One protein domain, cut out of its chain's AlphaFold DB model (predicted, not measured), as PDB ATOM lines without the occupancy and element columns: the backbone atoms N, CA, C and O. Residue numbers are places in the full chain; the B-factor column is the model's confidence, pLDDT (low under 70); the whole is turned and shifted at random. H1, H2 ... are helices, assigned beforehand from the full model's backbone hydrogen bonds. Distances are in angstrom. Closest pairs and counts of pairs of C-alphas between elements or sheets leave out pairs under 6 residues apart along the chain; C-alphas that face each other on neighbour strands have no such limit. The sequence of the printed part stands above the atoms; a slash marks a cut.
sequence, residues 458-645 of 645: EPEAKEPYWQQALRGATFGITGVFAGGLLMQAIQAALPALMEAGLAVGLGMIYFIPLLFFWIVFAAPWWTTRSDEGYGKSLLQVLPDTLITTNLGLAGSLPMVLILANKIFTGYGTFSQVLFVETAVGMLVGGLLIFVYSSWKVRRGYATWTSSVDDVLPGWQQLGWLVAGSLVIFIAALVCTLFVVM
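AT A GLANCE: This is residues 458 to 645 of the 645 residues of an uncharacterized protein of Anaerolineae bacterium (UniProt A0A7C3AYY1). Five long helices cross in an elongated pack, kinked H3 in the middle, H1 and H5 on opposite sides of it, H2 opposite H4. The printed part has 188 residues, 140 of them in five named helices, H1 to H5 in chain order, with no named strand; the class is all helix. The whole is compact, radius of gyration of the C-alphas 17.1 A, spanning 53 by 32 by 31 A.

HOW THE PARTS SIT: Start at the hub, H3, residues 534 to 566. H5, residues 619 to 644, touches it at a shallow tilt of 19 degrees; closest C-alphas, Ala 554 and Phe 633, 4.4 A. H4, residues 577 to 602, touches H3 at a steep 45 degrees; closest C-alphas, Gly 555 and Gly 589, 3.8 A. H2, residues 502 to 527, forms a hairpin with H3; closest C-alphas, Ala 523 and Leu 538, 5.1 A. H1, residues 465 to 493, touches H4; closest C-alphas, Ala 469 and Ser 597, 4.6 A. Every O i to N i+4 pair is within hydrogen-bond range in H1 and H4; H2 has 18 of 22, H3 24 of 29, H5 20 of 22.

IN THESE COORDINATES: Find C-alpha 465 at (-20.954, -53.013, 44.528), where H1 begins; H3 runs 44.0 A from first to last C-alpha; H5 ends at C-alpha 644 at (1.176, -22.663, 37.151).

THE WHOLE: Uncut; look for low confidence at residues 561 to 582, among others, and the long link at 603 to 618.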
ATOM      1  N   GLU A 458     -24.986 -50.975  58.648       49.59
ATOM      2  CA  GLU A 458     -24.577 -52.308  59.085       49.59
ATOM      3  C   GLU A 458     -24.468 -53.187  57.827       49.59
ATOM      4  O   GLU A 458     -25.255 -52.993  56.895       49.59
ATOM      5  N   PRO A 459     -23.485 -54.096  57.732       46.78
ATOM      6  CA  PRO A 459     -23.336 -54.949  56.562       46.78
ATOM      7  C   PRO A 459     -24.546 -55.888  56.453       46.78
ATOM      8  O   PRO A 459     -24.542 -57.001  56.972       46.78
ATOM      9  N   GLU A 460     -25.602 -55.450  55.772       48.12
ATOM     10  CA  GLU A 460     -26.613 -56.361  55.261       48.12
ATOM     11  C   GLU A 460     -25.951 -57.225  54.184       48.12
ATOM     12  O   GLU A 460     -25.178 -56.741  53.355       48.12
ATOM     13  N   ALA A 461     -26.253 -58.523  54.189       50.19
ATOM     14  CA  ALA A 461     -25.540 -59.567  53.451       50.19
ATOM     15  C   ALA A 461     -25.499 -59.420  51.904       50.19
ATOM     16  O   ALA A 461     -25.029 -60.336  51.227       50.19
ATOM     17  N   LYS A 462     -25.993 -58.314  51.319       57.31
ATOM     18  CA  LYS A 462     -26.012 -58.018  49.872       57.31
ATOM     19  C   LYS A 462     -25.916 -56.513  49.543       57.31
ATOM     20  O   LYS A 462     -26.742 -55.989  48.797       57.31
ATOM     21  N   GLU A 463     -24.918 -55.803  50.063       63.75
ATOM     22  CA  GLU A 463     -24.676 -54.403  49.669       63.75
ATOM     23  C   GLU A 463     -24.274 -54.292  48.171       63.75
ATOM     24  O   GLU A 463     -23.360 -55.002  47.735       63.75
ATOM     25  N   PRO A 464     -24.899 -53.412  47.359       75.88
ATOM     26  CA  PRO A 464     -24.513 -53.176  45.966       75.88
ATOM     27  C   PRO A 464     -23.049 -52.748  45.801       75.88
ATOM     28  O   PRO A 464     -22.538 -51.912  46.546       75.88
ATOM     29  N   TYR A 465     -22.388 -53.238  44.747       80.00
ATOM     30  CA  TYR A 465     -20.954 -53.013  44.528       80.00
ATOM     31  C   TYR A 465     -20.518 -51.542  44.495       80.00
ATOM     32  O   TYR A 465     -19.419 -51.210  44.934       80.00
ATOM     33  N   TRP A 466     -21.364 -50.643  43.989       78.56
ATOM     34  CA  TRP A 466     -21.036 -49.220  43.923       78.56
ATOM     35  C   TRP A 466     -21.054 -48.545  45.304       78.56
ATOM     36  O   TRP A 466     -20.291 -47.609  45.516       78.56
ATOM     37  N   GLN A 467     -21.858 -49.027  46.260       76.25
ATOM     38  CA  GLN A 467     -21.902 -48.473  47.621       76.25
ATOM     39  C   GLN A 467     -20.643 -48.860  48.404       76.25
ATOM     40  O   GLN A 467     -19.986 -47.994  48.986       76.25
ATOM     41  N   GLN A 468     -20.218 -50.122  48.287       76.56
ATOM     42  CA  GLN A 468     -18.950 -50.603  48.844       76.56
ATOM     43  C   GLN A 468     -17.739 -49.851  48.262       76.56
ATOM     44  O   GLN A 468     -16.787 -49.521  48.976       76.56
ATOM     45  N   ALA A 469     -17.775 -49.543  46.962       82.62
ATOM     46  CA  ALA A 469     -16.728 -48.773  46.301       82.62
ATOM     47  C   ALA A 469     -16.713 -47.303  46.747       82.62
ATOM     48  O   ALA A 469     -15.641 -46.752  46.997       82.62
ATOM     49  N   LEU A 470     -17.886 -46.677  46.887       81.38
ATOM     50  CA  LEU A 470     -18.030 -45.292  47.350       81.38
ATOM     51  C   LEU A 470     -17.495 -45.126  48.768       81.38
ATOM     52  O   LEU A 470     -16.784 -44.175  49.066       81.38
ATOM     53  N   ARG A 471     -17.781 -46.090  49.634       75.25
ATOM     54  CA  ARG A 471     -17.264 -46.135  50.999       75.25
ATOM     55  C   ARG A 471     -15.745 -46.216  51.060       75.25
ATOM     56  O   ARG A 471     -15.128 -45.439  51.789       75.25
ATOM     57  N   GLY A 472     -15.146 -47.094  50.259       80.31
ATOM     58  CA  GLY A 472     -13.690 -47.183  50.162       80.31
ATOM     59  C   GLY A 472     -13.043 -45.921  49.614       80.31
ATOM     60  O   GLY A 472     -12.008 -45.497  50.125       80.31
ATOM     61  N   ALA A 473     -13.689 -45.275  48.642       85.50
ATOM     62  CA  ALA A 473     -13.255 -43.988  48.120       85.50
ATOM     63  C   ALA A 473     -13.272 -42.898  49.192       85.50
ATOM     64  O   ALA A 473     -12.271 -42.215  49.389       85.50
ATOM     65  N   THR A 474     -14.378 -42.795  49.927       79.25
ATOM     66  CA  THR A 474     -14.550 -41.848  51.030       79.25
ATOM     67  C   THR A 474     -13.517 -42.070  52.132       79.25
ATOM     68  O   THR A 474     -12.911 -41.111  52.607       79.25
ATOM     69  N   PHE A 475     -13.264 -43.322  52.525       80.31
ATOM     70  CA  PHE A 475     -12.235 -43.640  53.517       80.31
ATOM     71  C   PHE A 475     -10.839 -43.244  53.023       80.31
ATOM     72  O   PHE A 475     -10.107 -42.541  53.718       80.31
ATOM     73  N   GLY A 476     -10.497 -43.649  51.797       85.44
ATOM     74  CA  GLY A 476      -9.202 -43.367  51.190       85.44
ATOM     75  C   GLY A 476      -8.923 -41.874  51.059       85.44
ATOM     76  O   GLY A 476      -7.895 -41.396  51.535       85.44
ATOM     77  N   ILE A 477      -9.860 -41.116  50.480       86.31
ATOM     78  CA  ILE A 477      -9.685 -39.673  50.283       86.31
ATOM     79  C   ILE A 477      -9.609 -38.928  51.618       86.31
ATOM     80  O   ILE A 477      -8.790 -38.028  51.765       86.31
ATOM     81  N   THR A 478     -10.375 -39.349  52.630       80.00
ATOM     82  CA  THR A 478     -10.321 -38.744  53.971       80.00
ATOM     83  C   THR A 478      -8.928 -38.874  54.585       80.00
ATOM     84  O   THR A 478      -8.401 -37.902  55.122       80.00
ATOM     85  N   GLY A 479      -8.306 -40.052  54.480       82.12
ATOM     86  CA  GLY A 479      -6.967 -40.287  55.019       82.12
ATOM     87  C   GLY A 479      -5.885 -39.449  54.337       82.12
ATOM     88  O   GLY A 479      -5.070 -38.824  55.018       82.12
ATOM     89  N   VAL A 480      -5.913 -39.389  53.002       87.06
ATOM     90  CA  VAL A 480      -4.971 -38.586  52.202       87.06
ATOM     91  C   VAL A 480      -5.087 -37.105  52.553       87.06
ATOM     92  O   VAL A 480      -4.084 -36.437  52.795       87.06
ATOM     93  N   PHE A 481      -6.314 -36.596  52.653       81.25
ATOM     94  CA  PHE A 481      -6.547 -35.194  52.976       81.25
ATOM     95  C   PHE A 481      -6.195 -34.842  54.413       81.25
ATOM     96  O   PHE A 481      -5.564 -33.815  54.633       81.25
ATOM     97  N   ALA A 482      -6.514 -35.698  55.386       77.38
ATOM     98  CA  ALA A 482      -6.106 -35.475  56.770       77.38
ATOM     99  C   ALA A 482      -4.579 -35.329  56.900       77.38
ATOM    100  O   ALA A 482      -4.093 -34.485  57.652       77.38
ATOM    101  N   GLY A 483      -3.815 -36.092  56.115       82.75
ATOM    102  CA  GLY A 483      -2.368 -35.921  56.044       82.75
ATOM    103  C   GLY A 483      -1.927 -34.666  55.275       82.75
ATOM    104  O   GLY A 483      -0.958 -34.025  55.673       82.75
ATOM    105  N   GLY A 484      -2.659 -34.246  54.238       80.50
ATOM    106  CA  GLY A 484      -2.453 -32.945  53.581       80.50
ATOM    107  C   GLY A 484      -2.651 -31.757  54.530       80.50
ATOM    108  O   GLY A 484      -1.875 -30.807  54.511       80.50
ATOM    109  N   LEU A 485      -3.623 -31.849  55.436       73.19
ATOM    110  CA  LEU A 485      -3.856 -30.839  56.470       73.19
ATOM    111  C   LEU A 485      -2.736 -30.796  57.504       73.19
ATOM    112  O   LEU A 485      -2.313 -29.719  57.917       73.19
ATOM    113  N   LEU A 486      -2.220 -31.960  57.906       78.31
ATOM    114  CA  LEU A 486      -1.036 -32.010  58.758       78.31
ATOM    115  C   LEU A 486       0.158 -31.331  58.070       78.31
ATOM    116  O   LEU A 486       0.901 -30.610  58.729       78.31
ATOM    117  N   MET A 487       0.318 -31.521  56.759       83.00
ATOM    118  CA  MET A 487       1.353 -30.836  55.986       83.00
ATOM    119  C   MET A 487       1.179 -29.312  56.036       83.00
ATOM    120  O   MET A 487       2.139 -28.623  56.372       83.00
ATOM    121  N   GLN A 488      -0.036 -28.794  55.824       72.94
ATOM    122  CA  GLN A 488      -0.316 -27.354  55.937       72.94
ATOM    123  C   GLN A 488      -0.057 -26.813  57.353       72.94
ATOM    124  O   GLN A 488       0.530 -25.746  57.521       72.94
ATOM    125  N   ALA A 489      -0.433 -27.560  58.394       69.44
ATOM    126  CA  ALA A 489      -0.155 -27.176  59.775       69.44
ATOM    127  C   ALA A 489       1.357 -27.132  60.070       69.44
ATOM    128  O   ALA A 489       1.827 -26.222  60.751       69.44
ATOM    129  N   ILE A 490       2.128 -28.088  59.536       74.06
ATOM    130  CA  ILE A 490       3.596 -28.095  59.630       74.06
ATOM    131  C   ILE A 490       4.186 -26.901  58.878       74.06
ATOM    132  O   ILE A 490       5.057 -26.224  59.417       74.06
ATOM    133  N   GLN A 491       3.697 -26.620  57.671       69.44
ATOM    134  CA  GLN A 491       4.114 -25.476  56.862       69.44
ATOM    135  C   GLN A 491       3.897 -24.154  57.605       69.44
ATOM    136  O   GLN A 491       4.793 -23.316  57.649       69.44
ATOM    137  N   ALA A 492       2.737 -23.983  58.235       64.06
ATOM    138  CA  ALA A 492       2.438 -22.800  59.025       64.06
ATOM    139  C   ALA A 492       3.308 -22.667  60.280       64.06
ATOM    140  O   ALA A 492       3.730 -21.569  60.633       64.06
ATOM    141  N   ALA A 493       3.566 -23.781  60.967       71.62
ATOM    142  CA  ALA A 493       4.378 -23.787  62.176       71.62
ATOM    143  C   ALA A 493       5.877 -23.609  61.885       71.62
ATOM    144  O   ALA A 493       6.616 -23.144  62.751       71.62
ATOM    145  N   LEU A 494       6.335 -24.000  60.691       79.75
ATOM    146  CA  LEU A 494       7.742 -23.999  60.300       79.75
ATOM    147  C   LEU A 494       7.933 -23.460  58.865       79.75
ATOM    148  O   LEU A 494       8.295 -24.228  57.971       79.75
ATOM    149  N   PRO A 495       7.766 -22.146  58.621       68.56
ATOM    150  CA  PRO A 495       7.862 -21.565  57.275       68.56
ATOM    151  C   PRO A 495       9.211 -21.824  56.583       68.56
ATOM    152  O   PRO A 495       9.258 -22.086  55.383       68.56
ATOM    153  N   ALA A 496      10.302 -21.871  57.357       73.25
ATOM    154  CA  ALA A 496      11.658 -22.139  56.869       73.25
ATOM    155  C   ALA A 496      11.823 -23.509  56.174       73.25
ATOM    156  O   ALA A 496      12.748 -23.696  55.388       73.25
ATOM    157  N   LEU A 497      10.932 -24.479  56.426       67.25
ATOM    158  CA  LEU A 497      10.942 -25.770  55.722       67.25
ATOM    159  C   LEU A 497      10.539 -25.638  54.246       67.25
ATOM    160  O   LEU A 497      10.959 -26.459  53.433       67.25
ATOM    161  N   MET A 498       9.772 -24.606  53.884       58.44
ATOM    162  CA  MET A 498       9.402 -24.328  52.489       58.44
ATOM    163  C   MET A 498      10.514 -23.622  51.716       58.44
ATOM    164  O   MET A 498      10.630 -23.794  50.505       58.44
ATOM    165  N   GLU A 499      11.373 -22.885  52.420       63.06
ATOM    166  CA  GLU A 499      12.549 -22.223  51.846       63.06
ATOM    167  C   GLU A 499      13.687 -23.212  51.535       63.06
ATOM    168  O   GLU A 499      14.642 -22.873  50.842       63.06
ATOM    169  N   ALA A 500      13.570 -24.473  51.974       68.75
ATOM    170  CA  ALA A 500      14.559 -25.534  51.759       68.75
ATOM    171  C   ALA A 500      14.623 -26.072  50.307       68.75
ATOM    172  O   ALA A 500      15.322 -27.052  50.033       68.75
ATOM    173  N   GLY A 501      13.916 -25.434  49.370       72.12
ATOM    174  CA  GLY A 501      13.960 -25.715  47.936       72.12
ATOM    175  C   GLY A 501      12.887 -26.689  47.435       72.12
ATOM    176  O   GLY A 501      12.286 -27.460  48.186       72.12
ATOM    177  N   LEU A 502      12.667 -26.674  46.114       72.25
ATOM    178  CA  LEU A 502      11.577 -27.387  45.427       72.25
ATOM    179  C   LEU A 502      11.517 -28.890  45.753       72.25
ATOM    180  O   LEU A 502      10.436 -29.438  45.949       72.25
ATOM    181  N   ALA A 503      12.669 -29.560  45.849       75.88
ATOM    182  CA  ALA A 503      12.729 -30.992  46.144       75.88
ATOM    183  C   ALA A 503      12.180 -31.334  47.542       75.88
ATOM    184  O   ALA A 503      11.505 -32.352  47.708       75.88
ATOM    185  N   VAL A 504      12.432 -30.475  48.535       77.12
ATOM    186  CA  VAL A 504      11.930 -30.653  49.904       77.12
ATOM    187  C   VAL A 504      10.423 -30.413  49.942       77.12
ATOM    188  O   VAL A 504       9.694 -31.242  50.486       77.12
ATOM    189  N   GLY A 505       9.942 -29.358  49.275       74.94
ATOM    190  CA  GLY A 505       8.508 -29.070  49.156       74.94
ATOM    191  C   GLY A 505       7.724 -30.206  48.489       74.94
ATOM    192  O   GLY A 505       6.736 -30.688  49.045       74.94
ATOM    193  N   LEU A 506       8.201 -30.712  47.345       78.44
ATOM    194  CA  LEU A 506       7.581 -31.849  46.653       78.44
ATOM    195  C   LEU A 506       7.616 -33.134  47.492       78.44
ATOM    196  O   LEU A 506       6.641 -33.887  47.515       78.44
ATOM    197  N   GLY A 507       8.709 -33.366  48.225       83.19
ATOM    198  CA  GLY A 507       8.805 -34.475  49.169       83.19
ATOM    199  C   GLY A 507       7.750 -34.380  50.273       83.19
ATOM    200  O   GLY A 507       7.063 -35.361  50.554       83.19
ATOM    201  N   MET A 508       7.564 -33.202  50.866       83.25
ATOM    202  CA  MET A 508       6.567 -32.980  51.918       83.25
ATOM    203  C   MET A 508       5.131 -33.180  51.421       83.25
ATOM    204  O   MET A 508       4.351 -33.852  52.102       83.25
ATOM    205  N   ILE A 509       4.806 -32.667  50.228       82.88
ATOM    206  CA  ILE A 509       3.484 -32.811  49.592       82.88
ATOM    207  C   ILE A 509       3.086 -34.277  49.438       82.88
ATOM    208  O   ILE A 509       1.914 -34.610  49.579       82.88
ATOM    209  N   TYR A 510       4.041 -35.162  49.171       89.31
ATOM    210  CA  TYR A 510       3.751 -36.577  48.986       89.31
ATOM    211  C   TYR A 510       3.864 -37.390  50.283       89.31
ATOM    212  O   TYR A 510       2.946 -38.124  50.660       89.31
ATOM    213  N   PHE A 511       4.993 -37.276  50.988       92.50
ATOM    214  CA  PHE A 511       5.312 -38.175  52.094       92.50
ATOM    215  C   PHE A 511       4.492 -37.898  53.351       92.50
ATOM    216  O   PHE A 511       4.165 -38.850  54.053       92.50
ATOM    217  N   ILE A 512       4.119 -36.648  53.645       90.06
ATOM    218  CA  ILE A 512       3.317 -36.359  54.842       90.06
ATOM    219  C   ILE A 512       1.900 -36.942  54.699       90.06
ATOM    220  O   ILE A 512       1.506 -37.708  55.585       90.06
ATOM    221  N   PRO A 513       1.163 -36.706  53.590       90.88
ATOM    222  CA  PRO A 513      -0.104 -37.389  53.339       90.88
ATOM    223  C   PRO A 513      -0.002 -38.907  53.389       90.88
ATOM    224  O   PRO A 513      -0.805 -39.550  54.065       90.88
ATOM    225  N   LEU A 514       1.017 -39.477  52.738       94.44
ATOM    226  CA  LEU A 514       1.226 -40.920  52.711       94.44
ATOM    227  C   LEU A 514       1.465 -41.496  54.107       94.44
ATOM    228  O   LEU A 514       0.791 -42.444  54.496       94.44
ATOM    229  N   LEU A 515       2.434 -40.958  54.850       93.00
ATOM    230  CA  LEU A 515       2.826 -41.484  56.158       93.00
ATOM    231  C   LEU A 515       1.698 -41.320  57.168       93.00
ATOM    232  O   LEU A 515       1.436 -42.240  57.941       93.00
ATOM    233  N   PHE A 516       1.002 -40.185  57.139       88.62
ATOM    234  CA  PHE A 516      -0.140 -39.966  58.012       88.62
ATOM    235  C   PHE A 516      -1.275 -40.937  57.686       88.62
ATOM    236  O   PHE A 516      -1.745 -41.648  58.578       88.62
ATOM    237  N   PHE A 517      -1.672 -41.036  56.412       90.31
ATOM    238  CA  PHE A 517      -2.709 -41.977  56.002       90.31
ATOM    239  C   PHE A 517      -2.307 -43.411  56.359       90.31
ATOM    240  O   PHE A 517      -3.095 -44.139  56.949       90.31
ATOM    241  N   TRP A 518      -1.065 -43.806  56.102       92.38
ATOM    242  CA  TRP A 518      -0.581 -45.154  56.374       92.38
ATOM    243  C   TRP A 518      -0.558 -45.504  57.867       92.38
ATOM    244  O   TRP A 518      -1.167 -46.488  58.296       92.38
ATOM    245  N   ILE A 519       0.154 -44.701  58.658       88.19
ATOM    246  CA  ILE A 519       0.536 -45.018  60.039       88.19
ATOM    247  C   ILE A 519      -0.583 -44.643  61.007       88.19
ATOM    248  O   ILE A 519      -0.851 -45.380  61.957       88.19
ATOM    249  N   VAL A 520      -1.239 -43.506  60.779       80.69
ATOM    250  CA  VAL A 520      -2.201 -42.922  61.724       80.69
ATOM    251  C   VAL A 520      -3.635 -43.319  61.388       80.69
ATOM    252  O   VAL A 520      -4.484 -43.334  62.279       80.69
ATOM    253  N   PHE A 521      -3.917 -43.698  60.137       77.38
ATOM    254  CA  PHE A 521      -5.286 -43.956  59.698       77.38
ATOM    255  C   PHE A 521      -5.521 -45.401  59.231       77.38
ATOM    256  O   PHE A 521      -6.252 -46.142  59.884       77.38
ATOM    257  N   ALA A 522      -4.859 -45.844  58.165       84.62
ATOM    258  CA  ALA A 522      -5.039 -47.146  57.531       84.62
ATOM    259  C   ALA A 522      -4.635 -48.322  58.433       84.62
ATOM    260  O   ALA A 522      -5.431 -49.233  58.662       84.62
ATOM    261  N   ALA A 523      -3.411 -48.313  58.974       84.62
ATOM    262  CA  ALA A 523      -2.914 -49.424  59.784       84.62
ATOM    263  C   ALA A 523      -3.649 -49.580  61.130       84.62
ATOM    264  O   ALA A 523      -4.007 -50.713  61.471       84.62
ATOM    265  N   PRO A 524      -3.952 -48.506  61.892       80.00
ATOM    266  CA  PRO A 524      -4.766 -48.623  63.100       80.00
ATOM    267  C   PRO A 524      -6.172 -49.128  62.791       80.00
ATOM    268  O   PRO A 524      -6.688 -49.974  63.515       80.00
ATOM    269  N   TRP A 525      -6.773 -48.661  61.693       76.31
ATOM    270  CA  TRP A 525      -8.092 -49.108  61.263       76.31
ATOM    271  C   TRP A 525      -8.113 -50.604  60.940       76.31
ATOM    272  O   TRP A 525      -8.973 -51.325  61.444       76.31
ATOM    273  N   TRP A 526      -7.129 -51.093  60.183       79.38
ATOM    274  CA  TRP A 526      -7.008 -52.517  59.870       79.38
ATOM    275  C   TRP A 526      -6.790 -53.375  61.119       79.38
ATOM    276  O   TRP A 526      -7.464 -54.381  61.303       79.38
ATOM    277  N   THR A 527      -5.953 -52.905  62.048       79.00
ATOM    278  CA  THR A 527      -5.675 -53.598  63.319       79.00
ATOM    279  C   THR A 527      -6.934 -53.806  64.169       79.00
ATOM    280  O   THR A 527      -7.007 -54.762  64.928       79.00
ATOM    281  N   THR A 528      -7.954 -52.945  64.052       72.69
ATOM    282  CA  THR A 528      -9.236 -53.155  64.759       72.69
ATOM    283  C   THR A 528     -10.120 -54.242  64.145       72.69
ATOM    284  O   THR A 528     -11.127 -54.604  64.751       72.69
ATOM    285  N   ARG A 529      -9.777 -54.741  62.952       70.94
ATOM    286  CA  ARG A 529     -10.565 -55.725  62.193       70.94
ATOM    287  C   ARG A 529      -9.808 -56.993  61.818       70.94
ATOM    288  O   ARG A 529     -10.437 -57.927  61.345       70.94
ATOM    289  N   SER A 530      -8.501 -57.032  62.033       69.69
ATOM    290  CA  SER A 530      -7.677 -58.224  61.879       69.69
ATOM    291  C   SER A 530      -7.243 -58.751  63.243       69.69
ATOM    292  O   SER A 530      -6.892 -57.954  64.110       69.69
ATOM    293  N   ASP A 531      -7.094 -60.067  63.387       70.69
ATOM    294  CA  ASP A 531      -6.400 -60.671  64.540       70.69
ATOM    295  C   ASP A 531      -4.876 -60.409  64.529       70.69
ATOM    296  O   ASP A 531      -4.123 -60.880  65.386       70.69
ATOM    297  N   GLU A 532      -4.385 -59.663  63.537       74.88
ATOM    298  CA  GLU A 532      -2.982 -59.315  63.386       74.88
ATOM    299  C   GLU A 532      -2.575 -58.094  64.226       74.88
ATOM    300  O   GLU A 532      -3.307 -57.119  64.381       74.88
ATOM    301  N   GLY A 533      -1.349 -58.127  64.757       80.31
ATOM    302  CA  GLY A 533      -0.770 -56.984  65.460       80.31
ATOM    303  C   GLY A 533      -0.422 -55.827  64.515       80.31
ATOM    304  O   GLY A 533      -0.065 -56.041  63.358       80.31
ATOM    305  N   TYR A 534      -0.412 -54.603  65.050       84.25
ATOM    306  CA  TYR A 534      -0.190 -53.347  64.313       84.25
ATOM    307  C   TYR A 534       0.991 -53.363  63.321       84.25
ATOM    308  O   TYR A 534       0.883 -52.841  62.213       84.25
ATOM    309  N   GLY A 535       2.112 -53.998  63.684       86.12
ATOM    310  CA  GLY A 535       3.284 -54.110  62.808       86.12
ATOM    311  C   GLY A 535       3.028 -54.899  61.519       86.12
ATOM    312  O   GLY A 535       3.542 -54.529  60.464       86.12
ATOM    313  N   LYS A 536       2.212 -55.959  61.574       85.94
ATOM    314  CA  LYS A 536       1.807 -56.703  60.371       85.94
ATOM    315  C   LYS A 536       0.785 -55.916  59.558       85.94
ATOM    316  O   LYS A 536       0.949 -55.809  58.344       85.94
ATOM    317  N   SER A 537      -0.166 -55.267  60.233       86.56
ATOM    318  CA  SER A 537      -1.137 -54.370  59.601       86.56
ATOM    319  C   SER A 537      -0.451 -53.295  58.758       86.56
ATOM    320  O   SER A 537      -0.856 -53.078  57.622       86.56
ATOM    321  N   LEU A 538       0.630 -52.675  59.258       89.25
ATOM    322  CA  LEU A 538       1.425 -51.700  58.497       89.25
ATOM    323  C   LEU A 538       1.906 -52.266  57.153       89.25
ATOM    324  O   LEU A 538       1.726 -51.626  56.119       89.25
ATOM    325  N   LEU A 539       2.495 -53.462  57.146       90.06
ATOM    326  CA  LEU A 539       3.013 -54.076  55.922       90.06
ATOM    327  C   LEU A 539       1.895 -54.513  54.971       90.06
ATOM    328  O   LEU A 539       2.044 -54.386  53.754       90.06
ATOM    329  N   GLN A 540       0.788 -55.009  55.521       87.38
ATOM    330  CA  GLN A 540      -0.340 -55.518  54.748       87.38
ATOM    331  C   GLN A 540      -1.078 -54.404  54.003       87.38
ATOM    332  O   GLN A 540      -1.463 -54.585  52.850       87.38
ATOM    333  N   VAL A 541      -1.247 -53.242  54.635       90.31
ATOM    334  CA  VAL A 541      -2.031 -52.141  54.064       90.31
ATOM    335  C   VAL A 541      -1.232 -51.203  53.155       90.31
ATOM    336  O   VAL A 541      -1.820 -50.415  52.412       90.31
ATOM    337  N   LEU A 542       0.102 -51.263  53.203       93.31
ATOM    338  CA  LEU A 542       0.984 -50.344  52.479       93.31
ATOM    339  C   LEU A 542       0.726 -50.291  50.956       93.31
ATOM    340  O   LEU A 542       0.626 -49.178  50.437       93.31
ATOM    341  N   PRO A 543       0.557 -51.415  50.221       93.00
ATOM    342  CA  PRO A 543       0.299 -51.358  48.780       93.00
ATOM    343  C   PRO A 543      -0.979 -50.584  48.434       93.00
ATOM    344  O   PRO A 543      -0.980 -49.752  47.529       93.00
ATOM    345  N   ASP A 544      -2.064 -50.832  49.174       91.31
ATOM    346  CA  ASP A 544      -3.352 -50.165  48.950       91.31
ATOM    347  C   ASP A 544      -3.285 -48.679  49.316       91.31
ATOM    348  O   ASP A 544      -3.812 -47.825  48.600       91.31
ATOM    349  N   THR A 545      -2.569 -48.370  50.400       93.06
ATOM    350  CA  THR A 545      -2.344 -46.997  50.862       93.06
ATOM    351  C   THR A 545      -1.550 -46.195  49.830       93.06
ATOM    352  O   THR A 545      -1.913 -45.061  49.538       93.06
ATOM    353  N   LEU A 546      -0.508 -46.777  49.225       95.56
ATOM    354  CA  LEU A 546       0.270 -46.129  48.162       95.56
ATOM    355  C   LEU A 546      -0.601 -45.776  46.954       95.56
ATOM    356  O   LEU A 546      -0.576 -44.635  46.499       95.56
ATOM    357  N   ILE A 547      -1.406 -46.726  46.468       95.00
ATOM    358  CA  ILE A 547      -2.305 -46.493  45.326       95.00
ATOM    359  C   ILE A 547      -3.300 -45.382  45.650       95.00
ATOM    360  O   ILE A 547      -3.494 -44.459  44.864       95.00
ATOM    361  N   THR A 548      -3.912 -45.462  46.825       93.69
ATOM    362  CA  THR A 548      -4.931 -44.513  47.263       93.69
ATOM    363  C   THR A 548      -4.353 -43.108  47.455       93.69
ATOM    364  O   THR A 548      -4.974 -42.144  47.015       93.69
ATOM    365  N   THR A 549      -3.150 -42.974  48.026       95.06
ATOM    366  CA  THR A 549      -2.452 -41.682  48.140       95.06
ATOM    367  C   THR A 549      -2.106 -41.107  46.777       95.06
ATOM    368  O   THR A 549      -2.412 -39.945  46.521       95.06
ATOM    369  N   ASN A 550      -1.537 -41.919  45.882       96.12
ATOM    370  CA  ASN A 550      -1.199 -41.493  44.526       96.12
ATOM    371  C   ASN A 550      -2.430 -40.960  43.784       96.12
ATOM    372  O   ASN A 550      -2.400 -39.852  43.259       96.12
ATOM    373  N   LEU A 551      -3.528 -41.723  43.765       94.69
ATOM    374  CA  LEU A 551      -4.762 -41.329  43.080       94.69
ATOM    375  C   LEU A 551      -5.448 -40.136  43.755       94.69
ATOM    376  O   LEU A 551      -5.941 -39.245  43.065       94.69
ATOM    377  N   GLY A 552      -5.456 -40.100  45.088       92.12
ATOM    378  CA  GLY A 552      -6.013 -38.993  45.855       92.12
ATOM    379  C   GLY A 552      -5.316 -37.677  45.529       92.12
ATOM    380  O   GLY A 552      -5.985 -36.721  45.147       92.12
ATOM    381  N   LEU A 553      -3.980 -37.659  45.600       92.06
ATOM    382  CA  LEU A 553      -3.168 -36.480  45.286       92.06
ATOM    383  C   LEU A 553      -3.193 -36.126  43.796       92.06
ATOM    384  O   LEU A 553      -3.225 -34.947  43.461       92.06
ATOM    385  N   ALA A 554      -3.222 -37.118  42.900       90.31
ATOM    386  CA  ALA A 554      -3.292 -36.880  41.458       90.31
ATOM    387  C   ALA A 554      -4.553 -36.112  41.045       90.31
ATOM    388  O   ALA A 554      -4.510 -35.336  40.097       90.31
ATOM    389  N   GLY A 555      -5.676 -36.332  41.736       84.88
ATOM    390  CA  GLY A 555      -6.908 -35.591  41.478       84.88
ATOM    391  C   GLY A 555      -6.984 -34.267  42.236       84.88
ATOM    392  O   GLY A 555      -7.442 -33.270  41.683       84.88
ATOM    393  N   SER A 556      -6.540 -34.242  43.494       84.31
ATOM    394  CA  SER A 556      -6.720 -33.069  44.348       84.31
ATOM    395  C   SER A 556      -5.721 -31.952  44.092       84.31
ATOM    396  O   SER A 556      -6.121 -30.794  44.016       84.31
ATOM    397  N   LEU A 557      -4.438 -32.286  43.948       79.94
ATOM    398  CA  LEU A 557      -3.361 -31.305  43.873       79.94
ATOM    399  C   LEU A 557      -3.479 -30.389  42.640       79.94
ATOM    400  O   LEU A 557      -3.384 -29.175  42.823       79.94
ATOM    401  N   PRO A 558      -3.762 -30.897  41.419       78.88
ATOM    402  CA  PRO A 558      -3.969 -30.032  40.260       78.88
ATOM    403  C   PRO A 558      -5.155 -29.093  40.436       78.88
ATOM    404  O   PRO A 558      -5.070 -27.924  40.086       78.88
ATOM    405  N   MET A 559      -6.258 -29.593  40.996       76.38
ATOM    406  CA  MET A 559      -7.472 -28.803  41.169       76.38
ATOM    407  C   MET A 559      -7.254 -27.663  42.166       76.38
ATOM    408  O   MET A 559      -7.600 -26.525  41.872       76.38
ATOM    409  N   VAL A 560      -6.617 -27.953  43.304       71.00
ATOM    410  CA  VAL A 560      -6.277 -26.934  44.307       71.00
ATOM    411  C   VAL A 560      -5.343 -25.879  43.711       71.00
ATOM    412  O   VAL A 560      -5.603 -24.692  43.853       71.00
ATOM    413  N   LEU A 561      -4.300 -26.287  42.981       69.56
ATOM    414  CA  LEU A 561      -3.335 -25.348  42.397       69.56
ATOM    415  C   LEU A 561      -3.909 -24.522  41.233       69.56
ATOM    416  O   LEU A 561      -3.579 -23.347  41.106       69.56
ATOM    417  N   ILE A 562      -4.790 -25.090  40.403       65.69
ATOM    418  CA  ILE A 562      -5.478 -24.349  39.331       65.69
ATOM    419  C   ILE A 562      -6.417 -23.291  39.913       65.69
ATOM    420  O   ILE A 562      -6.446 -22.168  39.410       65.69
ATOM    421  N   LEU A 563      -7.185 -23.643  40.949       61.81
ATOM    422  CA  LEU A 563      -8.095 -22.704  41.607       61.81
ATOM    423  C   LEU A 563      -7.315 -21.575  42.297       61.81
ATOM    424  O   LEU A 563      -7.646 -20.407  42.090       61.81
ATOM    425  N   ALA A 564      -6.210 -21.917  42.964       61.22
ATOM    426  CA  ALA A 564      -5.318 -20.945  43.586       61.22
ATOM    427  C   ALA A 564      -4.646 -19.993  42.571       61.22
ATOM    428  O   ALA A 564      -4.432 -18.828  42.890       61.22
ATOM    429  N   ASN A 565      -4.328 -20.454  41.349       55.56
ATOM    430  CA  ASN A 565      -3.657 -19.637  40.321       55.56
ATOM    431  C   ASN A 565      -4.616 -18.752  39.498       55.56
ATOM    432  O   ASN A 565      -4.244 -17.664  39.076       55.56
ATOM    433  N   LYS A 566      -5.845 -19.213  39.221       45.22
ATOM    434  CA  LYS A 566      -6.763 -18.520  38.293       45.22
ATOM    435  C   LYS A 566      -7.728 -17.543  38.939       45.22
ATOM    436  O   LYS A 566      -8.272 -16.714  38.217       45.22
ATOM    437  N   ILE A 567      -8.021 -17.694  40.229       41.97
ATOM    438  CA  ILE A 567      -9.149 -16.971  40.814       41.97
ATOM    439  C   ILE A 567      -8.676 -15.850  41.742       41.97
ATOM    440  O   ILE A 567      -9.244 -14.772  41.643       41.97
ATOM    441  N   PHE A 568      -7.620 -16.008  42.557       46.72
ATOM    442  CA  PHE A 568      -7.187 -14.918  43.443       46.72
ATOM    443  C   PHE A 568      -5.715 -15.007  43.901       46.72
ATOM    444  O   PHE A 568      -5.378 -15.720  44.846       46.72
ATOM    445  N   THR A 569      -4.830 -14.222  43.287       37.62
ATOM    446  CA  THR A 569      -3.477 -13.962  43.802       37.62
ATOM    447  C   THR A 569      -3.533 -13.006  45.000       37.62
ATOM    448  O   THR A 569      -4.114 -11.933  44.877       37.62
ATOM    449  N   GLY A 570      -2.905 -13.350  46.138       41.03
ATOM    450  CA  GLY A 570      -2.647 -12.384  47.228       41.03
ATOM    451  C   GLY A 570      -2.943 -12.812  48.673       41.03
ATOM    452  O   GLY A 570      -2.755 -12.004  49.578       41.03
ATOM    453  N   TYR A 571      -3.380 -14.047  48.944       45.97
ATOM    454  CA  TYR A 571      -3.778 -14.435  50.309       45.97
ATOM    455  C   TYR A 571      -2.742 -15.277  51.069       45.97
ATOM    456  O   TYR A 571      -2.003 -16.072  50.492       45.97
ATOM    457  N   GLY A 572      -2.722 -15.124  52.399       43.00
ATOM    458  CA  GLY A 572      -1.883 -15.912  53.306       43.00
ATOM    459  C   GLY A 572      -2.272 -17.396  53.381       43.00
ATOM    460  O   GLY A 572      -3.362 -17.800  52.986       43.00
ATOM    461  N   THR A 573      -1.387 -18.210  53.962       43.50
ATOM    462  CA  THR A 573      -1.405 -19.690  54.033       43.50
ATOM    463  C   THR A 573      -2.625 -20.335  54.720       43.50
ATOM    464  O   THR A 573      -2.718 -21.557  54.769       43.50
ATOM    465  N   PHE A 574      -3.570 -19.537  55.223       48.19
ATOM    466  CA  PHE A 574      -4.853 -19.962  55.799       48.19
ATOM    467  C   PHE A 574      -6.014 -19.094  55.303       48.19
ATOM    468  O   PHE A 574      -6.914 -18.736  56.064       48.19
ATOM    469  N   SER A 575      -5.993 -18.714  54.027       52.16
ATOM    470  CA  SER A 575      -7.150 -18.062  53.427       52.16
ATOM    471  C   SER A 575      -8.359 -18.994  53.528       52.16
ATOM    472  O   SER A 575      -8.272 -20.206  53.320       52.16
ATOM    473  N   GLN A 576      -9.517 -18.448  53.881       53.62
ATOM    474  CA  GLN A 576     -10.724 -19.256  54.043       53.62
ATOM    475  C   GLN A 576     -11.223 -19.836  52.698       53.62
ATOM    476  O   GLN A 576     -11.980 -20.806  52.674       53.62
ATOM    477  N   VAL A 577     -10.712 -19.302  51.582       55.19
ATOM    478  CA  VAL A 577     -10.890 -19.777  50.202       55.19
ATOM    479  C   VAL A 577     -10.219 -21.139  49.977       55.19
ATOM    480  O   VAL A 577     -10.816 -22.013  49.344       55.19
ATOM    481  N   LEU A 578      -9.062 -21.383  50.604       60.09
ATOM    482  CA  LEU A 578      -8.327 -22.653  50.526       60.09
ATOM    483  C   LEU A 578      -9.193 -23.857  50.931       60.09
ATOM    484  O   LEU A 578      -9.025 -24.953  50.400       60.09
ATOM    485  N   PHE A 579     -10.147 -23.679  51.849       64.50
ATOM    486  CA  PHE A 579     -11.028 -24.757  52.310       64.50
ATOM    487  C   PHE A 579     -12.021 -25.209  51.232       64.50
ATOM    488  O   PHE A 579     -12.264 -26.409  51.087       64.50
ATOM    489  N   VAL A 580     -12.560 -24.271  50.448       66.19
ATOM    490  CA  VAL A 580     -13.476 -24.580  49.338       66.19
ATOM    491  C   VAL A 580     -12.711 -25.256  48.202       66.19
ATOM    492  O   VAL A 580     -13.144 -26.295  47.704       66.19
ATOM    493  N   GLU A 581     -11.535 -24.736  47.850       68.25
ATOM    494  CA  GLU A 581     -10.645 -25.333  46.843       68.25
ATOM    495  C   GLU A 581     -10.247 -26.759  47.224       68.25
ATOM    496  O   GLU A 581     -10.344 -27.689  46.420       68.25
ATOM    497  N   THR A 582      -9.865 -26.942  48.490       69.88
ATOM    498  CA  THR A 582      -9.512 -28.243  49.061       69.88
ATOM    499  C   THR A 582     -10.694 -29.204  48.961       69.88
ATOM    500  O   THR A 582     -10.510 -30.334  48.509       69.88
ATOM    501  N   ALA A 583     -11.917 -28.771  49.290       72.88
ATOM    502  CA  ALA A 583     -13.118 -29.602  49.183       72.88
ATOM    503  C   ALA A 583     -13.438 -30.013  47.732       72.88
ATOM    504  O   ALA A 583     -13.783 -31.170  47.481       72.88
ATOM    505  N   VAL A 584     -13.275 -29.114  46.757       74.81
ATOM    506  CA  VAL A 584     -13.447 -29.450  45.332       74.81
ATOM    507  C   VAL A 584     -12.361 -30.431  44.876       74.81
ATOM    508  O   VAL A 584     -12.665 -31.438  44.231       74.81
ATOM    509  N   GLY A 585     -11.111 -30.212  45.289       79.44
ATOM    510  CA  GLY A 585     -10.014 -31.152  45.065       79.44
ATOM    511  C   GLY A 585     -10.288 -32.543  45.653       79.44
ATOM    512  O   GLY A 585      -9.957 -33.551  45.019       79.44
ATOM    513  N   MET A 586     -10.944 -32.632  46.821       81.69
ATOM    514  CA  MET A 586     -11.353 -33.912  47.426       81.69
ATOM    515  C   MET A 586     -12.283 -34.699  46.515       81.69
ATOM    516  O   MET A 586     -12.134 -35.914  46.408       81.69
ATOM    517  N   LEU A 587     -13.226 -34.040  45.843       81.62
ATOM    518  CA  LEU A 587     -14.178 -34.729  44.972       81.62
ATOM    519  C   LEU A 587     -13.472 -35.381  43.777       81.62
ATOM    520  O   LEU A 587     -13.755 -36.535  43.452       81.62
ATOM    521  N   VAL A 588     -12.511 -34.681  43.170       83.94
ATOM    522  CA  VAL A 588     -11.758 -35.189  42.012       83.94
ATOM    523  C   VAL A 588     -10.847 -36.351  42.412       83.94
ATOM    524  O   VAL A 588     -10.885 -37.410  41.785       83.94
ATOM    525  N   GLY A 589     -10.073 -36.198  43.493       87.25
ATOM    526  CA  GLY A 589      -9.246 -37.290  44.019       87.25
ATOM    527  C   GLY A 589     -10.091 -38.487  44.475       87.25
ATOM    528  O   GLY A 589      -9.766 -39.638  44.181       87.25
ATOM    529  N   GLY A 590     -11.226 -38.228  45.126       87.88
ATOM    530  CA  GLY A 590     -12.177 -39.247  45.561       87.88
ATOM    531  C   GLY A 590     -12.759 -40.045  44.395       87.88
ATOM    532  O   GLY A 590     -12.888 -41.264  44.500       87.88
ATOM    533  N   LEU A 591     -13.028 -39.404  43.254       89.94
ATOM    534  CA  LEU A 591     -13.497 -40.080  42.043       89.94
ATOM    535  C   LEU A 591     -12.456 -41.068  41.489       89.94
ATOM    536  O   LEU A 591     -12.810 -42.184  41.104       89.94
ATOM    537  N   LEU A 592     -11.169 -40.708  41.493       91.56
ATOM    538  CA  LEU A 592     -10.101 -41.622  41.069       91.56
ATOM    539  C   LEU A 592      -9.988 -42.828  42.014       91.56
ATOM    540  O   LEU A 592      -9.900 -43.974  41.561       91.56
ATOM    541  N   ILE A 593     -10.075 -42.597  43.328       93.06
ATOM    542  CA  ILE A 593     -10.085 -43.681  44.321       93.06
ATOM    543  C   ILE A 593     -11.360 -44.530  44.189       93.06
ATOM    544  O   ILE A 593     -11.315 -45.740  44.410       93.06
ATOM    545  N   PHE A 594     -12.490 -43.952  43.782       90.62
ATOM    546  CA  PHE A 594     -13.728 -44.688  43.520       90.62
ATOM    547  C   PHE A 594     -13.590 -45.681  42.367       90.62
ATOM    548  O   PHE A 594     -14.067 -46.813  42.481       90.62
ATOM    549  N   VAL A 595     -12.893 -45.314  41.290       92.00
ATOM    550  CA  VAL A 595     -12.592 -46.240  40.185       92.00
ATOM    551  C   VAL A 595     -11.746 -47.415  40.682       92.00
ATOM    552  O   VAL A 595     -12.075 -48.575  40.415       92.00
ATOM    553  N   TYR A 596     -10.706 -47.137  41.470       93.12
ATOM    554  CA  TYR A 596      -9.869 -48.174  42.080       93.12
ATOM    555  C   TYR A 596     -10.658 -49.064  43.053       93.12
ATOM    556  O   TYR A 596     -10.582 -50.293  43.000       93.12
ATOM    557  N   SER A 597     -11.488 -48.461  43.900       89.44
ATOM    558  CA  SER A 597     -12.329 -49.179  44.859       89.44
ATOM    559  C   SER A 597     -13.367 -50.046  44.145       89.44
ATOM    560  O   SER A 597     -13.577 -51.192  44.528       89.44
ATOM    561  N   SER A 598     -13.940 -49.570  43.039       87.25
ATOM    562  CA  SER A 598     -14.847 -50.352  42.189       87.25
ATOM    563  C   SER A 598     -14.161 -51.580  41.593       87.25
ATOM    564  O   SER A 598     -14.763 -52.653  41.515       87.25
ATOM    565  N   TRP A 599     -12.894 -51.448  41.193       91.44
ATOM    566  CA  TRP A 599     -12.089 -52.583  40.745       91.44
ATOM    567  C   TRP A 599     -11.863 -53.600  41.871       91.44
ATOM    568  O   TRP A 599     -12.051 -54.796  41.638       91.44
ATOM    569  N   LYS A 600     -11.541 -53.141  43.090       88.31
ATOM    570  CA  LYS A 600     -11.359 -54.014  44.262       88.31
ATOM    571  C   LYS A 600     -12.606 -54.839  44.557       88.31
ATOM    572  O   LYS A 600     -12.530 -56.065  44.601       88.31
ATOM    573  N   VAL A 601     -13.756 -54.177  44.650       84.62
ATOM    574  CA  VAL A 601     -15.040 -54.831  44.937       84.62
ATOM    575  C   VAL A 601     -15.366 -55.904  43.893       84.62
ATOM    576  O   VAL A 601     -15.725 -57.025  44.241       84.62
ATOM    577  N   ARG A 602     -15.175 -55.610  42.599       84.19
ATOM    578  CA  ARG A 602     -15.415 -56.580  41.509       84.19
ATOM    579  C   ARG A 602     -14.503 -57.807  41.566       84.19
ATOM    580  O   ARG A 602     -14.827 -58.828  40.965       84.19
ATOM    581  N   ARG A 603     -13.356 -57.705  42.238       84.12
ATOM    582  CA  ARG A 603     -12.396 -58.797  42.446       84.12
ATOM    583  C   ARG A 603     -12.578 -59.509  43.790       84.12
ATOM    584  O   ARG A 603     -11.817 -60.428  44.069       84.12
ATOM    585  N   GLY A 604     -13.577 -59.115  44.584       80.94
ATOM    586  CA  GLY A 604     -13.827 -59.670  45.915       80.94
ATOM    587  C   GLY A 604     -12.835 -59.190  46.976       80.94
ATOM    588  O   GLY A 604     -12.646 -59.872  47.975       80.94
ATOM    589  N   TYR A 605     -12.170 -58.054  46.748       85.31
ATOM    590  CA  TYR A 605     -11.241 -57.460  47.707       85.31
ATOM    591  C   TYR A 605     -11.927 -56.446  48.621       85.31
ATOM    592  O   TYR A 605     -12.827 -55.719  48.194       85.31
ATOM    593  N   ALA A 606     -11.412 -56.330  49.847       77.75
ATOM    594  CA  ALA A 606     -11.879 -55.363  50.834       77.75
ATOM    595  C   ALA A 606     -11.665 -53.901  50.384       77.75
ATOM    596  O   ALA A 606     -10.607 -53.522  49.866       77.75
ATOM    597  N   THR A 607     -12.642 -53.035  50.662       73.56
ATOM    598  CA  THR A 607     -12.573 -51.582  50.412       73.56
ATOM    599  C   THR A 607     -12.529 -50.750  51.690       73.56
ATOM    600  O   THR A 607     -12.962 -49.607  51.684       73.56
ATOM    601  N   TRP A 608     -11.959 -51.287  52.773       66.56
ATOM    602  CA  TRP A 608     -11.820 -50.636  54.090       66.56
ATOM    603  C   TRP A 608     -13.089 -50.569  54.952       66.56
ATOM    604  O   TRP A 608     -13.005 -50.150  56.105       66.56
ATOM    605  N   THR A 609     -14.247 -51.011  54.464       57.88
ATOM    606  CA  THR A 609     -15.527 -50.906  55.194       57.88
ATOM    607  C   THR A 609     -16.195 -52.236  55.527       57.88
ATOM    608  O   THR A 609     -17.347 -52.238  55.945       57.88
ATOM    609  N   SER A 610     -15.494 -53.354  55.354       54.25
ATOM    610  CA  SER A 610     -16.098 -54.687  55.330       54.25
ATOM    611  C   SER A 610     -15.521 -55.632  56.420       54.25
ATOM    612  O   SER A 610     -14.759 -55.170  57.278       54.25
ATOM    613  N   SER A 611     -16.033 -56.867  56.519       55.69
ATOM    614  CA  SER A 611     -15.999 -57.743  57.709       55.69
ATOM    615  C   SER A 611     -14.599 -58.285  58.059       55.69
ATOM    616  O   SER A 611     -13.637 -58.103  57.318       55.69
ATOM    617  N   VAL A 612     -14.481 -58.960  59.212       52.47
ATOM    618  CA  VAL A 612     -13.232 -59.596  59.697       52.47
ATOM    619  C   VAL A 612     -12.702 -60.665  58.723       52.47
ATOM    620  O   VAL A 612     -11.507 -60.944  58.713       52.47
ATOM    621  N   ASP A 613     -13.567 -61.217  57.865       56.28
ATOM    622  CA  ASP A 613     -13.235 -62.302  56.932       56.28
ATOM    623  C   ASP A 613     -12.740 -61.817  55.554       56.28
ATOM    624  O   ASP A 613     -12.431 -62.633  54.682       56.28
ATOM    625  N   ASP A 614     -12.667 -60.502  55.320       66.81
ATOM    626  CA  ASP A 614     -12.329 -59.971  54.001       66.81
ATOM    627  C   ASP A 614     -10.827 -59.929  53.704       66.81
ATOM    628  O   ASP A 614      -9.975 -59.628  54.541       66.81
ATOM    629  N   VAL A 615     -10.500 -60.165  52.432       75.69
ATOM    630  CA  VAL A 615      -9.119 -60.260  51.958       75.69
ATOM    631  C   VAL A 615      -8.657 -58.927  51.371       75.69
ATOM    632  O   VAL A 615      -9.185 -58.453  50.358       75.69
ATOM    633  N   LEU A 616      -7.617 -58.338  51.968       77.81
ATOM    634  CA  LEU A 616      -6.842 -57.279  51.318       77.81
ATOM    635  C   LEU A 616      -5.890 -57.875  50.268       77.81
ATOM    636  O   LEU A 616      -5.210 -58.868  50.543       77.81
ATOM    637  N   PRO A 617      -5.786 -57.267  49.076       82.25
ATOM    638  CA  PRO A 617      -4.844 -57.699  48.058       82.25
ATOM    639  C   PRO A 617      -3.409 -57.346  48.477       82.25
ATOM    640  O   PRO A 617      -3.128 -56.238  48.929       82.25
ATOM    641  N   GLY A 618      -2.486 -58.297  48.323       82.19
ATOM    642  CA  GLY A 618      -1.077 -58.115  48.660       82.19
ATOM    643  C   GLY A 618      -0.248 -57.506  47.524       82.19
ATOM    644  O   GLY A 618      -0.740 -57.171  46.443       82.19
ATOM    645  N   TRP A 619       1.065 -57.416  47.747       86.75
ATOM    646  CA  TRP A 619       2.034 -56.873  46.784       86.75
ATOM    647  C   TRP A 619       2.018 -57.562  45.416       86.75
ATOM    648  O   TRP A 619       2.192 -56.897  44.397       86.75
ATOM    649  N   GLN A 620       1.783 -58.876  45.368       85.50
ATOM    650  CA  GLN A 620       1.734 -59.623  44.106       85.50
ATOM    651  C   GLN A 620       0.548 -59.198  43.230       85.50
ATOM    652  O   GLN A 620       0.650 -59.204  42.007       85.50
ATOM    653  N   GLN A 621      -0.566 -58.814  43.853       85.94
ATOM    654  CA  GLN A 621      -1.787 -58.400  43.168       85.94
ATOM    655  C   GLN A 621      -1.770 -56.905  42.826       85.94
ATOM    656  O   GLN A 621      -2.326 -56.509  41.801       85.94
ATOM    657  N   LEU A 622      -1.136 -56.079  43.665       89.56
ATOM    658  CA  LEU A 622      -1.158 -54.618  43.543       89.56
ATOM    659  C   LEU A 622       0.102 -53.992  42.937       89.56
ATOM    660  O   LEU A 622       0.048 -52.827  42.562       89.56
ATOM    661  N   GLY A 623       1.219 -54.711  42.795       86.38
ATOM    662  CA  GLY A 623       2.511 -54.120  42.405       86.38
ATOM    663  C   GLY A 623       2.470 -53.266  41.128       86.38
ATOM    664  O   GLY A 623       2.976 -52.145  41.113       86.38
ATOM    665  N   TRP A 624       1.788 -53.739  40.080       88.88
ATOM    666  CA  TRP A 624       1.609 -52.972  38.839       88.88
ATOM    667  C   TRP A 624       0.678 -51.767  38.997       88.88
ATOM    668  O   TRP A 624       0.884 -50.745  38.346       88.88
ATOM    669  N   LEU A 625      -0.320 -51.854  39.879       90.88
ATOM    670  CA  LEU A 625      -1.207 -50.731  40.190       90.88
ATOM    671  C   LEU A 625      -0.494 -49.669  41.037       90.88
ATOM    672  O   LEU A 625      -0.729 -48.479  40.840       90.88
ATOM    673  N   VAL A 626       0.424 -50.066  41.927       93.88
ATOM    674  CA  VAL A 626       1.295 -49.130  42.659       93.88
ATOM    675  C   VAL A 626       2.147 -48.333  41.670       93.88
ATOM    676  O   VAL A 626       2.134 -47.106  41.709       93.88
ATOM    677  N   ALA A 627       2.817 -49.008  40.731       91.56
ATOM    678  CA  ALA A 627       3.605 -48.337  39.696       91.56
ATOM    679  C   ALA A 627       2.739 -47.438  38.792       91.56
ATOM    680  O   ALA A 627       3.076 -46.276  38.572       91.56
ATOM    681  N   GLY A 628       1.598 -47.942  38.311       92.62
ATOM    682  CA  GLY A 628       0.691 -47.182  37.448       92.62
ATOM    683  C   GLY A 628       0.107 -45.942  38.129       92.62
ATOM    684  O   GLY A 628       0.080 -44.869  37.534       92.62
ATOM    685  N   SER A 629      -0.307 -46.057  39.393       95.25
ATOM    686  CA  SER A 629      -0.818 -44.916  40.166       95.25
ATOM    687  C   SER A 629       0.256 -43.856  40.418       95.25
ATOM    688  O   SER A 629      -0.042 -42.669  40.321       95.25
ATOM    689  N   LEU A 630       1.509 -44.259  40.659       93.38
ATOM    690  CA  LEU A 630       2.623 -43.322  40.803       93.38
ATOM    691  C   LEU A 630       2.878 -42.547  39.503       93.38
ATOM    692  O   LEU A 630       3.087 -41.339  39.544       93.38
ATOM    693  N   VAL A 631       2.807 -43.218  38.347       92.75
ATOM    694  CA  VAL A 631       2.912 -42.550  37.038       92.75
ATOM    695  C   VAL A 631       1.782 -41.536  36.851       92.75
ATOM    696  O   VAL A 631       2.047 -40.421  36.410       92.75
ATOM    697  N   ILE A 632       0.547 -41.883  37.227       91.38
ATOM    698  CA  ILE A 632      -0.601 -40.961  37.176       91.38
ATOM    699  C   ILE A 632      -0.355 -39.734  38.065       91.38
ATOM    700  O   ILE A 632      -0.570 -38.610  37.620       91.38
ATOM    701  N   PHE A 633       0.138 -39.933  39.291       92.38
ATOM    702  CA  PHE A 633       0.478 -38.837  40.199       92.38
ATOM    703  C   PHE A 633       1.576 -37.927  39.638       92.38
ATOM    704  O   PHE A 633       1.399 -36.712  39.605       92.38
ATOM    705  N   ILE A 634       2.678 -38.496  39.141       89.19
ATOM    706  CA  ILE A 634       3.775 -37.719  38.546       89.19
ATOM    707  C   ILE A 634       3.281 -36.945  37.322       89.19
ATOM    708  O   ILE A 634       3.593 -35.766  37.184       89.19
ATOM    709  N   ALA A 635       2.485 -37.571  36.453       86.38
ATOM    710  CA  ALA A 635       1.918 -36.905  35.285       86.38
ATOM    711  C   ALA A 635       1.019 -35.725  35.686       86.38
ATOM    712  O   ALA A 635       1.159 -34.640  35.126       86.38
ATOM    713  N   ALA A 636       0.147 -35.909  36.682       85.88
ATOM    714  CA  ALA A 636      -0.698 -34.846  37.219       85.88
ATOM    715  C   ALA A 636       0.133 -33.696  37.810       85.88
ATOM    716  O   ALA A 636      -0.135 -32.530  37.519       85.88
ATOM    717  N   LEU A 637       1.179 -34.014  38.578       83.69
ATOM    718  CA  LEU A 637       2.093 -33.027  39.148       83.69
ATOM    719  C   LEU A 637       2.809 -32.221  38.054       83.69
ATOM    720  O   LEU A 637       2.816 -30.997  38.107       83.69
ATOM    721  N   VAL A 638       3.355 -32.895  37.038       82.62
ATOM    722  CA  VAL A 638       4.029 -32.247  35.901       82.62
ATOM    723  C   VAL A 638       3.063 -31.349  35.132       82.62
ATOM    724  O   VAL A 638       3.385 -30.191  34.890       82.62
ATOM    725  N   CYS A 639       1.863 -31.841  34.800       78.19
ATOM    726  CA  CYS A 639       0.843 -31.033  34.123       78.19
ATOM    727  C   CYS A 639       0.482 -29.790  34.937       78.19
ATOM    728  O   CYS A 639       0.294 -28.721  34.371       78.19
ATOM    729  N   THR A 640       0.415 -29.918  36.261       75.19
ATOM    730  CA  THR A 640       0.107 -28.787  37.138       75.19
ATOM    731  C   THR A 640       1.225 -27.754  37.138       75.19
ATOM    732  O   THR A 640       0.948 -26.568  37.013       75.19
ATOM    733  N   LEU A 641       2.487 -28.191  37.211       73.00
ATOM    734  CA  LEU A 641       3.638 -27.288  37.130       73.00
ATOM    735  C   LEU A 641       3.657 -26.513  35.803       73.00
ATOM    736  O   LEU A 641       3.943 -25.329  35.825       73.00
ATOM    737  N   PHE A 642       3.267 -27.129  34.682       73.44
ATOM    738  CA  PHE A 642       3.137 -26.446  33.383       73.44
ATOM    739  C   PHE A 642       1.978 -25.444  33.282       73.44
ATOM    740  O   PHE A 642       1.977 -24.634  32.366       73.44
ATOM    741  N   VAL A 643       0.960 -25.551  34.138       64.00
ATOM    742  CA  VAL A 643      -0.201 -24.639  34.144       64.00
ATOM    743  C   VAL A 643       0.005 -23.474  35.118       64.00
ATOM    744  O   VAL A 643      -0.649 -22.441  34.989       64.00
ATOM    745  N   VAL A 644       0.856 -23.669  36.127       59.62
ATOM    746  CA  VAL A 644       1.176 -22.663  37.151       59.62
ATOM    747  C   VAL A 644       2.420 -21.845  36.783       59.62
ATOM    748  O   VAL A 644       2.504 -20.688  37.181       59.62
ATOM    749  N   MET A 645       3.366 -22.430  36.041       56.72
ATOM    750  CA  MET A 645       4.434 -21.701  35.337       56.72
ATOM    751  C   MET A 645       3.890 -21.036  34.080       56.72
ATOM    752  O   MET A 645       4.410 -19.949  33.749       56.72
TER     753      MET A 645